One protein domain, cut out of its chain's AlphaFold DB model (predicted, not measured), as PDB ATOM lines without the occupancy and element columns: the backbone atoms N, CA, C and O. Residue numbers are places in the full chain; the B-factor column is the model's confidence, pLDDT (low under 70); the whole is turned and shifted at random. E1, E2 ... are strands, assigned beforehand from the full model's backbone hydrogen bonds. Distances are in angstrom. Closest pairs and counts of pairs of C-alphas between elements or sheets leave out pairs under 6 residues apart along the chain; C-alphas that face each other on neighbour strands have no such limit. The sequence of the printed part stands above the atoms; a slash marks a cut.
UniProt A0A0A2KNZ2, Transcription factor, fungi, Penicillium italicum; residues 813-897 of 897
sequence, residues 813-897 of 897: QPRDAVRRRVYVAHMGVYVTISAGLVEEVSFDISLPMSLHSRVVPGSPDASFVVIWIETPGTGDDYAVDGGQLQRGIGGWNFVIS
ATOM      1  N   GLN A 813      19.816  51.592   5.167       79.69
ATOM      2  CA  GLN A 813      20.292  50.562   6.088       79.69
ATOM      3  C   GLN A 813      19.364  49.349   6.009       79.69
ATOM      4  O   GLN A 813      18.172  49.510   6.306       79.69
ATOM      5  N   PRO A 814      19.864  48.153   5.653       82.44
ATOM      6  CA  PRO A 814      19.110  46.909   5.757       82.44
ATOM      7  C   PRO A 814      18.616  46.650   7.186       82.44
ATOM      8  O   PRO A 814      19.375  46.669   8.157       82.44
ATOM      9  N   ARG A 815      17.310  46.426   7.322       79.56
ATOM     10  CA  ARG A 815      16.596  46.156   8.580       79.56
ATOM     11  C   ARG A 815      15.779  44.869   8.535       79.56
ATOM     12  O   ARG A 815      15.200  44.510   9.558       79.56
ATOM     13  N   ASP A 816      15.763  44.169   7.405       78.62
ATOM     14  CA  ASP A 816      15.211  42.824   7.303       78.62
ATOM     15  C   ASP A 816      15.946  41.851   8.244       78.62
ATOM     16  O   ASP A 816      16.992  42.165   8.824       78.62
ATOM     17  N   ALA A 817      15.377  40.662   8.431       74.06
ATOM     18  CA  ALA A 817      15.909  39.681   9.371       74.06
ATOM     19  C   ALA A 817      17.258  39.080   8.931       74.06
ATOM     20  O   ALA A 817      17.981  38.556   9.775       74.06
ATOM     21  N   VAL A 818      17.600  39.145   7.636       79.88
ATOM     22  CA  VAL A 818      18.758  38.435   7.069       79.88
ATOM     23  C   VAL A 818      19.886  39.389   6.683       79.88
ATOM     24  O   VAL A 818      21.046  39.058   6.910       79.88
ATOM     25  N   ARG A 819      19.583  40.570   6.124       84.44
ATOM     26  CA  ARG A 819      20.549  41.640   5.786       84.44
ATOM     27  C   ARG A 819      21.714  41.204   4.898       84.44
ATOM     28  O   ARG A 819      22.810  41.749   4.993       84.44
ATOM     29  N   ARG A 820      21.510  40.210   4.030       84.75
ATOM     30  CA  ARG A 820      22.556  39.687   3.123       84.75
ATOM     31  C   ARG A 820      22.318  39.982   1.652       84.75
ATOM     32  O   ARG A 820      23.194  39.694   0.838       84.75
ATOM     33  N   ARG A 821      21.142  40.507   1.306       86.50
ATOM     34  CA  ARG A 821      20.737  40.747  -0.080       86.50
ATOM     35  C   ARG A 821      20.084  42.104  -0.225       86.50
ATOM     36  O   ARG A 821      19.163  42.427   0.523       86.50
ATOM     37  N   VAL A 822      20.546  42.869  -1.206       85.38
ATOM     38  CA  VAL A 822      19.997  44.185  -1.540       85.38
ATOM     39  C   VAL A 822      19.779  44.264  -3.044       85.38
ATOM     40  O   VAL A 822      20.666  43.912  -3.820       85.38
ATOM     41  N   TYR A 823      18.606  44.741  -3.445       84.94
ATOM     42  CA  TYR A 823      18.275  45.061  -4.824       84.94
ATOM     43  C   TYR A 823      18.018  46.558  -4.983       84.94
ATOM     44  O   TYR A 823      17.211  47.133  -4.248       84.94
ATOM     45  N   VAL A 824      18.665  47.179  -5.970       82.25
ATOM     46  CA  VAL A 824      18.510  48.606  -6.285       82.25
ATOM     47  C   VAL A 824      17.863  48.757  -7.655       82.25
ATOM     48  O   VAL A 824      18.521  48.586  -8.681       82.25
ATOM     49  N   ALA A 825      16.575  49.106  -7.688       77.06
ATOM     50  CA  ALA A 825      15.807  49.155  -8.933       77.06
ATOM     51  C   ALA A 825      16.309  50.214  -9.921       77.06
ATOM     52  O   ALA A 825      16.360  49.942 -11.114       77.06
ATOM     53  N   HIS A 826      16.757  51.375  -9.431       72.81
ATOM     54  CA  HIS A 826      17.346  52.432 -10.269       72.81
ATOM     55  C   HIS A 826      18.591  51.970 -11.043       72.81
ATOM     56  O   HIS A 826      18.896  52.520 -12.095       72.81
ATOM     57  N   MET A 827      19.304  50.965 -10.524       74.44
ATOM     58  CA  MET A 827      20.491  50.388 -11.158       74.44
ATOM     59  C   MET A 827      20.198  49.054 -11.851       74.44
ATOM     60  O   MET A 827      20.981  48.620 -12.692       74.44
ATOM     61  N   GLY A 828      19.102  48.381 -11.489       74.50
ATOM     62  CA  GLY A 828      18.779  47.030 -11.946       74.50
ATOM     63  C   GLY A 828      19.652  45.929 -11.328       74.50
ATOM     64  O   GLY A 828      19.717  44.834 -11.893       74.50
ATOM     65  N   VAL A 829      20.318  46.201 -10.196       77.12
ATOM     66  CA  VAL A 829      21.398  45.368  -9.625       77.12
ATOM     67  C   VAL A 829      20.981  44.684  -8.322       77.12
ATOM     68  O   VAL A 829      20.454  45.329  -7.417       77.12
ATOM     69  N   TYR A 830      21.289  43.391  -8.216       80.31
ATOM     70  CA  TYR A 830      21.305  42.591  -6.991       80.31
ATOM     71  C   TYR A 830      22.722  42.464  -6.446       80.31
ATOM     72  O   TYR A 830      23.653  42.127  -7.176       80.31
ATOM     73  N   VAL A 831      22.850  42.637  -5.134       82.19
ATOM     74  CA  VAL A 831      24.070  42.361  -4.377       82.19
ATOM     75  C   VAL A 831      23.763  41.321  -3.313       82.19
ATOM     76  O   VAL A 831      22.880  41.537  -2.482       82.19
ATOM     77  N   THR A 832      24.508  40.215  -3.320       85.12
ATOM     78  CA  THR A 832      24.394  39.136  -2.328       85.12
ATOM     79  C   THR A 832      25.754  38.827  -1.715       85.12
ATOM     80  O   THR A 832      26.740  38.709  -2.440       85.12
ATOM     81  N   ILE A 833      25.803  38.653  -0.391       81.19
ATOM     82  CA  ILE A 833      27.020  38.263   0.339       81.19
ATOM     83  C   ILE A 833      26.906  36.854   0.936       81.19
ATOM     84  O   ILE A 833      25.839  36.450   1.404       81.19
ATOM     85  N   SER A 834      28.013  36.101   0.944       76.94
ATOM     86  CA  SER A 834      28.058  34.728   1.482       76.94
ATOM     87  C   SER A 834      27.995  34.660   3.007       76.94
ATOM     88  O   SER A 834      27.426  33.723   3.566       76.94
ATOM     89  N   ALA A 835      28.576  35.648   3.684       74.00
ATOM     90  CA  ALA A 835      28.696  35.713   5.133       74.00
ATOM     91  C   ALA A 835      28.735  37.174   5.600       74.00
ATOM     92  O   ALA A 835      29.120  38.061   4.841       74.00
ATOM     93  N   GLY A 836      28.350  37.414   6.856       77.06
ATOM     94  CA  GLY A 836      28.208  38.768   7.395       77.06
ATOM     95  C   GLY A 836      26.848  39.396   7.150       77.06
ATOM     96  O   GLY A 836      25.866  38.692   6.883       77.06
ATOM     97  N   LEU A 837      26.807  40.714   7.308       79.38
ATOM     98  CA  LEU A 837      25.639  41.554   7.074       79.38
ATOM     99  C   LEU A 837      26.034  42.797   6.275       79.38
ATOM    100  O   LEU A 837      27.140  43.323   6.408       79.38
ATOM    101  N   VAL A 838      25.112  43.257   5.439       82.62
ATOM    102  CA  VAL A 838      25.185  44.554   4.776       82.62
ATOM    103  C   VAL A 838      24.665  45.586   5.770       82.62
ATOM    104  O   VAL A 838      23.502  45.551   6.170       82.62
ATOM    105  N   GLU A 839      25.548  46.467   6.214       80.31
ATOM    106  CA  GLU A 839      25.240  47.485   7.219       80.31
ATOM    107  C   GLU A 839      24.603  48.721   6.580       80.31
ATOM    108  O   GLU A 839      23.650  49.291   7.112       80.31
ATOM    109  N   GLU A 840      25.103  49.107   5.408       82.12
ATOM    110  CA  GLU A 840      24.715  50.330   4.713       82.12
ATOM    111  C   GLU A 840      24.935  50.170   3.208       82.12
ATOM    112  O   GLU A 840      25.885  49.509   2.780       82.12
ATOM    113  N   VAL A 841      24.071  50.783   2.402       81.62
ATOM    114  CA  VAL A 841      24.244  50.884   0.949       81.62
ATOM    115  C   VAL A 841      23.998  52.330   0.516       81.62
ATOM    116  O   VAL A 841      23.073  52.949   0.995       81.62
ATOM    117  N   SER A 842      24.772  52.910  -0.396       79.06
ATOM    118  CA  SER A 842      24.542  54.280  -0.878       79.06
ATOM    119  C   SER A 842      24.833  54.411  -2.369       79.06
ATOM    120  O   SER A 842      25.819  53.859  -2.858       79.06
ATOM    121  N   PHE A 843      24.002  55.161  -3.089       78.94
ATOM    122  CA  PHE A 843      24.160  55.446  -4.517       78.94
ATOM    123  C   PHE A 843      23.603  56.832  -4.854       78.94
ATOM    124  O   PHE A 843      22.735  57.348  -4.149       78.94
ATOM    125  N   ASP A 844      24.101  57.428  -5.936       75.38
ATOM    126  CA  ASP A 844      23.570  58.682  -6.469       75.38
ATOM    127  C   ASP A 844      22.393  58.385  -7.405       75.38
ATOM    128  O   ASP A 844      22.539  57.684  -8.405       75.38
ATOM    129  N   ILE A 845      21.215  58.911  -7.076       66.81
ATOM    130  CA  ILE A 845      19.982  58.693  -7.845       66.81
ATOM    131  C   ILE A 845      20.038  59.421  -9.196       66.81
ATOM    132  O   ILE A 845      19.447  58.958 -10.169       66.81
ATOM    133  N   SER A 846      20.757  60.546  -9.278       65.06
ATOM    134  CA  SER A 846      20.853  61.361 -10.494       65.06
ATOM    135  C   SER A 846      21.758  60.734 -11.557       65.06
ATOM    136  O   SER A 846      21.514  60.883 -12.756       65.06
ATOM    137  N   LEU A 847      22.776  59.991 -11.117       66.50
ATOM    138  CA  LEU A 847      23.744  59.281 -11.948       66.50
ATOM    139  C   LEU A 847      24.065  57.928 -11.293       66.50
ATOM    140  O   LEU A 847      25.133  57.779 -10.692       66.50
ATOM    141  N   PRO A 848      23.175  56.924 -11.413       64.25
ATOM    142  CA  PRO A 848      23.270  55.654 -10.690       64.25
ATOM    143  C   PRO A 848      24.292  54.711 -11.344       64.25
ATOM    144  O   PRO A 848      23.999  53.589 -11.742       64.25
ATOM    145  N   MET A 849      25.521  55.195 -11.497       68.06
ATOM    146  CA  MET A 849      26.647  54.493 -12.110       68.06
ATOM    147  C   MET A 849      27.485  53.743 -11.075       68.06
ATOM    148  O   MET A 849      28.265  52.863 -11.453       68.06
ATOM    149  N   SER A 850      27.337  54.094  -9.790       73.06
ATOM    150  CA  SER A 850      28.075  53.480  -8.694       73.06
ATOM    151  C   SER A 850      27.240  53.210  -7.446       73.06
ATOM    152  O   SER A 850      26.483  54.071  -7.001       73.06
ATOM    153  N   LEU A 851      27.451  52.031  -6.861       77.75
ATOM    154  CA  LEU A 851      26.853  51.588  -5.602       77.75
ATOM    155  C   LEU A 851      27.961  51.373  -4.574       77.75
ATOM    156  O   LEU A 851      28.926  50.665  -4.854       77.75
ATOM    157  N   HIS A 852      27.820  51.951  -3.391       79.25
ATOM    158  CA  HIS A 852      28.714  51.715  -2.266       79.25
ATOM    159  C   HIS A 852      27.991  50.845  -1.248       79.25
ATOM    160  O   HIS A 852      26.903  51.210  -0.821       79.25
ATOM    161  N   SER A 853      28.587  49.730  -0.841       76.19
ATOM    162  CA  SER A 853      28.025  48.854   0.189       76.19
ATOM    163  C   SER A 853      29.032  48.664   1.311       76.19
ATOM    164  O   SER A 853      30.172  48.271   1.064       76.19
ATOM    165  N   ARG A 854      28.609  48.928   2.546       78.00
ATOM    166  CA  ARG A 854      29.371  48.660   3.764       78.00
ATOM    167  C   ARG A 854      29.004  47.269   4.273       78.00
ATOM    168  O   ARG A 854      27.852  47.024   4.632       78.00
ATOM    169  N   VAL A 855      29.971  46.356   4.285       73.62
ATOM    170  CA  VAL A 855      29.774  44.970   4.735       73.62
ATOM    171  C   VAL A 855      30.556  44.728   6.019       73.62
ATOM    172  O   VAL A 855      31.740  45.058   6.107       73.62
ATOM    173  N   VAL A 856      29.887  44.121   6.998       75.75
ATOM    174  CA  VAL A 856      30.476  43.734   8.281       75.75
ATOM    175  C   VAL A 856      30.575  42.205   8.344       75.75
ATOM    176  O   VAL A 856      29.556  41.525   8.157       75.75
ATOM    177  N   PRO A 857      31.768  41.630   8.590       65.88
ATOM    178  CA  PRO A 857      31.939  40.188   8.750       65.88
ATOM    179  C   PRO A 857      31.103  39.634   9.909       65.88
ATOM    180  O   PRO A 857      31.044  40.216  10.986       65.88
ATOM    181  N   GLY A 858      30.445  38.496   9.684       57.97
ATOM    182  CA  GLY A 858      29.485  37.933  10.646       57.97
ATOM    183  C   GLY A 858      30.066  36.899  11.605       57.97
ATOM    184  O   GLY A 858      29.440  36.604  12.615       57.97
ATOM    185  N   SER A 859      31.232  36.332  11.286       57.88
ATOM    186  CA  SER A 859      31.954  35.386  12.139       57.88
ATOM    187  C   SER A 859      33.432  35.779  12.178       57.88
ATOM    188  O   SER A 859      33.983  36.070  11.112       57.88
ATOM    189  N   PRO A 860      34.084  35.769  13.356       56.06
ATOM    190  CA  PRO A 860      35.510  36.069  13.489       56.06
ATOM    191  C   PRO A 860      36.430  35.071  12.757       56.06
ATOM    192  O   PRO A 860      37.598  35.385  12.542       56.06
ATOM    193  N   ASP A 861      35.908  33.913  12.330       59.34
ATOM    194  CA  ASP A 861      36.670  32.856  11.643       59.34
ATOM    195  C   ASP A 861      36.562  32.901  10.105       59.34
ATOM    196  O   ASP A 861      37.197  32.107   9.407       59.34
ATOM    197  N   ALA A 862      35.752  33.803   9.539       61.28
ATOM    198  CA  ALA A 862      35.592  33.896   8.088       61.28
ATOM    199  C   ALA A 862      36.811  34.579   7.443       61.28
ATOM    200  O   ALA A 862      37.004  35.780   7.586       61.28
ATOM    201  N   SER A 863      37.614  33.823   6.686       65.56
ATOM    202  CA  SER A 863      38.827  34.342   6.024       65.56
ATOM    203  C   SER A 863      38.540  35.163   4.756       65.56
ATOM    204  O   SER A 863      39.393  35.911   4.283       65.56
ATOM    205  N   PHE A 864      37.347  35.018   4.171       68.12
ATOM    206  CA  PHE A 864      36.901  35.784   3.007       68.12
ATOM    207  C   PHE A 864      35.368  35.854   2.932       68.12
ATOM    208  O   PHE A 864      34.668  34.969   3.428       68.12
ATOM    209  N   VAL A 865      34.842  36.888   2.273       72.75
ATOM    210  CA  VAL A 865      33.420  37.032   1.912       72.75
ATOM    211  C   VAL A 865      33.301  37.000   0.397       72.75
ATOM    212  O   VAL A 865      34.035  37.695  -0.303       72.75
ATOM    213  N   VAL A 866      32.370  36.196  -0.117       78.56
ATOM    214  CA  VAL A 866      32.051  36.170  -1.547       78.56
ATOM    215  C   VAL A 866      30.904  37.131  -1.801       78.56
ATOM    216  O   VAL A 866      29.874  37.067  -1.128       78.56
ATOM    217  N   ILE A 867      31.096  38.012  -2.776       78.56
ATOM    218  CA  ILE A 867      30.093  38.966  -3.237       78.56
ATOM    219  C   ILE A 867      29.650  38.552  -4.636       78.56
ATOM    220  O   ILE A 867      30.455  38.508  -5.573       78.56
ATOM    221  N   TRP A 868      28.357  38.275  -4.774       83.56
ATOM    222  CA  TRP A 868      27.713  38.034  -6.058       83.56
ATOM    223  C   TRP A 868      26.963  39.279  -6.504       83.56
ATOM    224  O   TRP A 868      26.240  39.902  -5.721       83.56
ATOM    225  N   ILE A 869      27.156  39.616  -7.777       78.50
ATOM    226  CA  ILE A 869      26.434  40.679  -8.462       78.50
ATOM    227  C   ILE A 869      25.619  40.030  -9.563       78.50
ATOM    228  O   ILE A 869      26.172  39.360 -10.434       78.50
ATOM    229  N   GLU A 870      24.319  40.276  -9.535       79.62
ATOM    230  CA  GLU A 870      23.406  39.879 -10.597       79.62
ATOM    231  C   GLU A 870      22.708  41.128 -11.129       79.62
ATOM    232  O   GLU A 870      22.355  42.027 -10.368       79.62
ATOM    233  N   THR A 871      22.484  41.204 -12.436       77.25
ATOM    234  CA  THR A 871      21.908  42.385 -13.098       77.25
ATOM    235  C   THR A 871      20.549  42.073 -13.734       77.25
ATOM    236  O   THR A 871      20.325  42.358 -14.904       77.25
ATOM    237  N   PRO A 872      19.577  41.469 -13.022       67.88
ATOM    238  CA  PRO A 872      18.349  40.998 -13.663       67.88
ATOM    239  C   PRO A 872      17.452  42.123 -14.202       67.88
ATOM    240  O   PRO A 872      16.546  41.823 -14.973       67.88
ATOM    241  N   GLY A 873      17.677  43.381 -13.796       62.75
ATOM    242  CA  GLY A 873      16.926  44.549 -14.270       62.75
ATOM    243  C   GLY A 873      17.658  45.407 -15.308       62.75
ATOM    244  O   GLY A 873      17.135  46.451 -15.683       62.75
ATOM    245  N   THR A 874      18.863  45.026 -15.750       65.62
ATOM    246  CA  THR A 874      19.641  45.789 -16.741       65.62
ATOM    247  C   THR A 874      20.560  44.889 -17.571       65.62
ATOM    248  O   THR A 874      21.044  43.870 -17.099       65.62
ATOM    249  N   GLY A 875      20.834  45.272 -18.820       63.06
ATOM    250  CA  GLY A 875      21.863  44.623 -19.646       63.06
ATOM    251  C   GLY A 875      23.287  45.117 -19.360       63.06
ATOM    252  O   GLY A 875      24.218  44.712 -20.049       63.06
ATOM    253  N   ASP A 876      23.449  46.029 -18.403       71.06
ATOM    254  CA  ASP A 876      24.733  46.630 -18.065       71.06
ATOM    255  C   ASP A 876      25.589  45.714 -17.185       71.06
ATOM    256  O   ASP A 876      25.108  45.152 -16.202       71.06
ATOM    257  N   ASP A 877      26.885  45.640 -17.488       71.06
ATOM    258  CA  ASP A 877      27.862  44.939 -16.656       71.06
ATOM    259  C   ASP A 877      28.392  45.846 -15.539       71.06
ATOM    260  O   ASP A 877      28.850  46.967 -15.788       71.06
ATOM    261  N   TYR A 878      28.426  45.325 -14.313       74.88
ATOM    262  CA  TYR A 878      29.019  45.990 -13.152       74.88
ATOM    263  C   TYR A 878      30.259  45.238 -12.669       74.88
ATOM    264  O   TYR A 878      30.310  44.007 -12.673       74.88
ATOM    265  N   ALA A 879      31.272  45.983 -12.235       70.31
ATOM    266  CA  ALA A 879      32.480  45.441 -11.625       70.31
ATOM    267  C   ALA A 879      32.607  45.909 -10.172       70.31
ATOM    268  O   ALA A 879      32.215  47.032  -9.853       70.31
ATOM    269  N   VAL A 880      33.175  45.054  -9.317       70.69
ATOM    270  CA  VAL A 880      33.565  45.408  -7.945       70.69
ATOM    271  C   VAL A 880      34.949  46.051  -7.968       70.69
ATOM    272  O   VAL A 880      35.880  45.492  -8.544       70.69
ATOM    273  N   ASP A 881      35.077  47.202  -7.323       67.88
ATOM    274  CA  ASP A 881      36.301  47.960  -7.095       67.88
ATOM    275  C   ASP A 881      36.508  48.077  -5.569       67.88
ATOM    276  O   ASP A 881      35.628  48.538  -4.834       67.88
ATOM    277  N   GLY A 882      37.631  47.557  -5.069       59.28
ATOM    278  CA  GLY A 882      37.916  47.389  -3.638       59.28
ATOM    279  C   GLY A 882      39.176  46.543  -3.402       59.28
ATOM    280  O   GLY A 882      39.563  45.754  -4.258       59.28
ATOM    281  N   GLY A 883      39.877  46.736  -2.280       58.44
ATOM    282  CA  GLY A 883      41.191  46.115  -2.026       58.44
ATOM    283  C   GLY A 883      41.196  44.572  -2.007       58.44
ATOM    284  O   GLY A 883      40.219  43.955  -1.616       58.44
ATOM    285  N   GLN A 884      42.312  43.963  -2.438       56.03
ATOM    286  CA  GLN A 884      42.584  42.506  -2.499       56.03
ATOM    287  C   GLN A 884      41.411  41.613  -2.962       56.03
ATOM    288  O   GLN A 884      41.008  40.665  -2.288       56.03
ATOM    289  N   LEU A 885      40.895  41.882  -4.163       60.41
ATOM    290  CA  LEU A 885      39.888  41.045  -4.821       60.41
ATOM    291  C   LEU A 885      40.531  39.856  -5.553       60.41
ATOM    292  O   LEU A 885      41.412  40.038  -6.394       60.41
ATOM    293  N   GLN A 886      40.039  38.642  -5.297       62.28
ATOM    294  CA  GLN A 886      40.329  37.456  -6.114       62.28
ATOM    295  C   GLN A 886      39.050  36.941  -6.779       62.28
ATOM    296  O   GLN A 886      37.975  36.939  -6.182       62.28
ATOM    297  N   ARG A 887      39.142  36.489  -8.033       59.69
ATOM    298  CA  ARG A 887      37.993  35.919  -8.753       59.69
ATOM    299  C   ARG A 887      37.795  34.463  -8.312       59.69
ATOM    300  O   ARG A 887      38.696  33.651  -8.502       59.69
ATOM    301  N   GLY A 888      36.649  34.156  -7.706       59.69
ATOM    302  CA  GLY A 888      36.295  32.828  -7.186       59.69
ATOM    303  C   GLY A 888      35.174  32.149  -7.981       59.69
ATOM    304  O   GLY A 888      34.792  32.623  -9.050       59.69
ATOM    305  N   ILE A 889      34.632  31.039  -7.456       50.16
ATOM    306  CA  ILE A 889      33.523  30.280  -8.069       50.16
ATOM    307  C   ILE A 889      32.284  31.188  -8.186       50.16
ATOM    308  O   ILE A 889      31.535  31.375  -7.232       50.16
ATOM    309  N   GLY A 890      32.094  31.784  -9.363       60.34
ATOM    310  CA  GLY A 890      30.913  32.576  -9.719       60.34
ATOM    311  C   GLY A 890      30.805  33.979  -9.100       60.34
ATOM    312  O   GLY A 890      29.826  34.657  -9.390       60.34
ATOM    313  N   GLY A 891      31.767  34.442  -8.291       70.81
ATOM    314  CA  GLY A 891      31.697  35.732  -7.581       70.81
ATOM    315  C   GLY A 891      33.060  36.351  -7.243       70.81
ATOM    316  O   GLY A 891      34.115  35.831  -7.627       70.81
ATOM    317  N   TRP A 892      33.041  37.484  -6.537       74.81
ATOM    318  CA  TRP A 892      34.241  38.209  -6.109       74.81
ATOM    319  C   TRP A 892      34.586  37.855  -4.662       74.81
ATOM    320  O   TRP A 892      33.800  38.132  -3.758       74.81
ATOM    321  N   ASN A 893      35.753  37.250  -4.442       72.25
ATOM    322  CA  ASN A 893      36.251  36.940  -3.107       72.25
ATOM    323  C   ASN A 893      36.959  38.170  -2.546       72.25
ATOM    324  O   ASN A 893      37.960  38.622  -3.109       72.25
ATOM    325  N   PHE A 894      36.455  38.676  -1.430       69.12
ATOM    326  CA  PHE A 894      37.101  39.713  -0.645       69.12
ATOM    327  C   PHE A 894      37.757  39.071   0.576       69.12
ATOM    328  O   PHE A 894      37.067  38.460   1.393       69.12
ATOM    329  N   VAL A 895      39.081  39.175   0.693       64.50
ATOM    330  CA  VAL A 895      39.822  38.627   1.838       64.50
ATOM    331  C   VAL A 895      39.616  39.541   3.044       64.50
ATOM    332  O   VAL A 895      39.877  40.739   2.964       64.50
ATOM    333  N   ILE A 896      39.135  38.981   4.155       63.41
ATOM    334  CA  ILE A 896      39.015  39.710   5.421       63.41
ATOM    335  C   ILE A 896      40.382  39.600   6.103       63.41
ATOM    336  O   ILE A 896      40.767  38.507   6.512       63.41
ATOM    337  N   SER A 897      41.146  40.696   6.135       53.09
ATOM    338  CA  SER A 897      42.492  40.743   6.731       53.09
ATOM    339  C   SER A 897      42.466  40.848   8.247       53.09
ATOM    340  O   SER A 897      41.735  41.750   8.723       53.09
TER     341      SER A 897
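AT A GLANCE: This is residues 813 to 897 of the 897 residues of the protein "Transcription factor, fungi" of Penicillium italicum (UniProt A0A0A2KNZ2). A strongly twisted wall of five antiparallel strands, E1 - E2 - E5 - E8 - E7 in order across it, is partly covered on one face by the hairpin E3 and E4 and by the single strand E6. The two layers make a loose, incomplete sandwich, in which E6 is near E4 of the hairpin but pairs with no named strand. The printed part has 85 residues, with eight named strands, E1 to E8 in chain order, and no named helix. It is all strand by class, though under half of its residues, 41, are in named elements. The whole is compact, with a radius of gyration of the C-alphas of 12.8 A and spans of 38 by 29 by 20 A.

HOW THE PARTS SIT: E1, residues 821 to 824, and E2, residues 829 to 833, form an antiparallel hairpin, with N 822 and O 831 3.0 A apart. E3, residues 837 to 843, and E4, residues 850 to 856, form another antiparallel hairpin, with N 839 and O 854 2.8 A apart. The closest C-alphas of E1 and E3 are those of Arg 821 and Val 838, 7.6 A apart. E5, residues 864 to 870, is the antiparallel neighbour of E2, with N 832 and O 868 3.0 A apart. E6, residues 878 to 881, pairs with no named strand, and it is near E4. The closest C-alphas of E5 and E6 are those of Ile 869 and Tyr 878, 7.5 A apart. E7, residues 885 to 887, and E8, residues 892 to 895, form a third antiparallel hairpin, with N 893 and O 886 2.8 A apart. E8 is also the antiparallel neighbour of E5, with N 894 and O 865 2.8 A apart. The pairing of E5 is staggered: residues 864 to 867 pair with E8 and residues 867 to 870 with E2. E1 and E7 are the edge strands. E3 and E5 are apart.

IN THESE COORDINATES: E1 begins at C-alpha 821, (20.737, 40.747, -0.080), and is 10.3 A long; E2 is 13.5 A. E3, E4 and E5, seven residues each, measure 18.2 A, 19.7 A and 19.6 A from first to last C-alpha. C-alpha 864, where E5 begins, is at (36.901, 35.784, 3.007). E6 and E8 are 9.7 A each and E7 is 6.7 A. E8 ends at C-alpha 895, (39.822, 38.627, 1.838).

THE WHOLE: The C-alphas farthest apart, those of Ser 846 and Asp 861, are 39.4 A from each other. The printed part has no cut and no long link, and residue 897 is the chain's last. The mean pLDDT of the printed part is 72.2; 31 residues are under 70, among them residues 857 to 864 and 881 to 890.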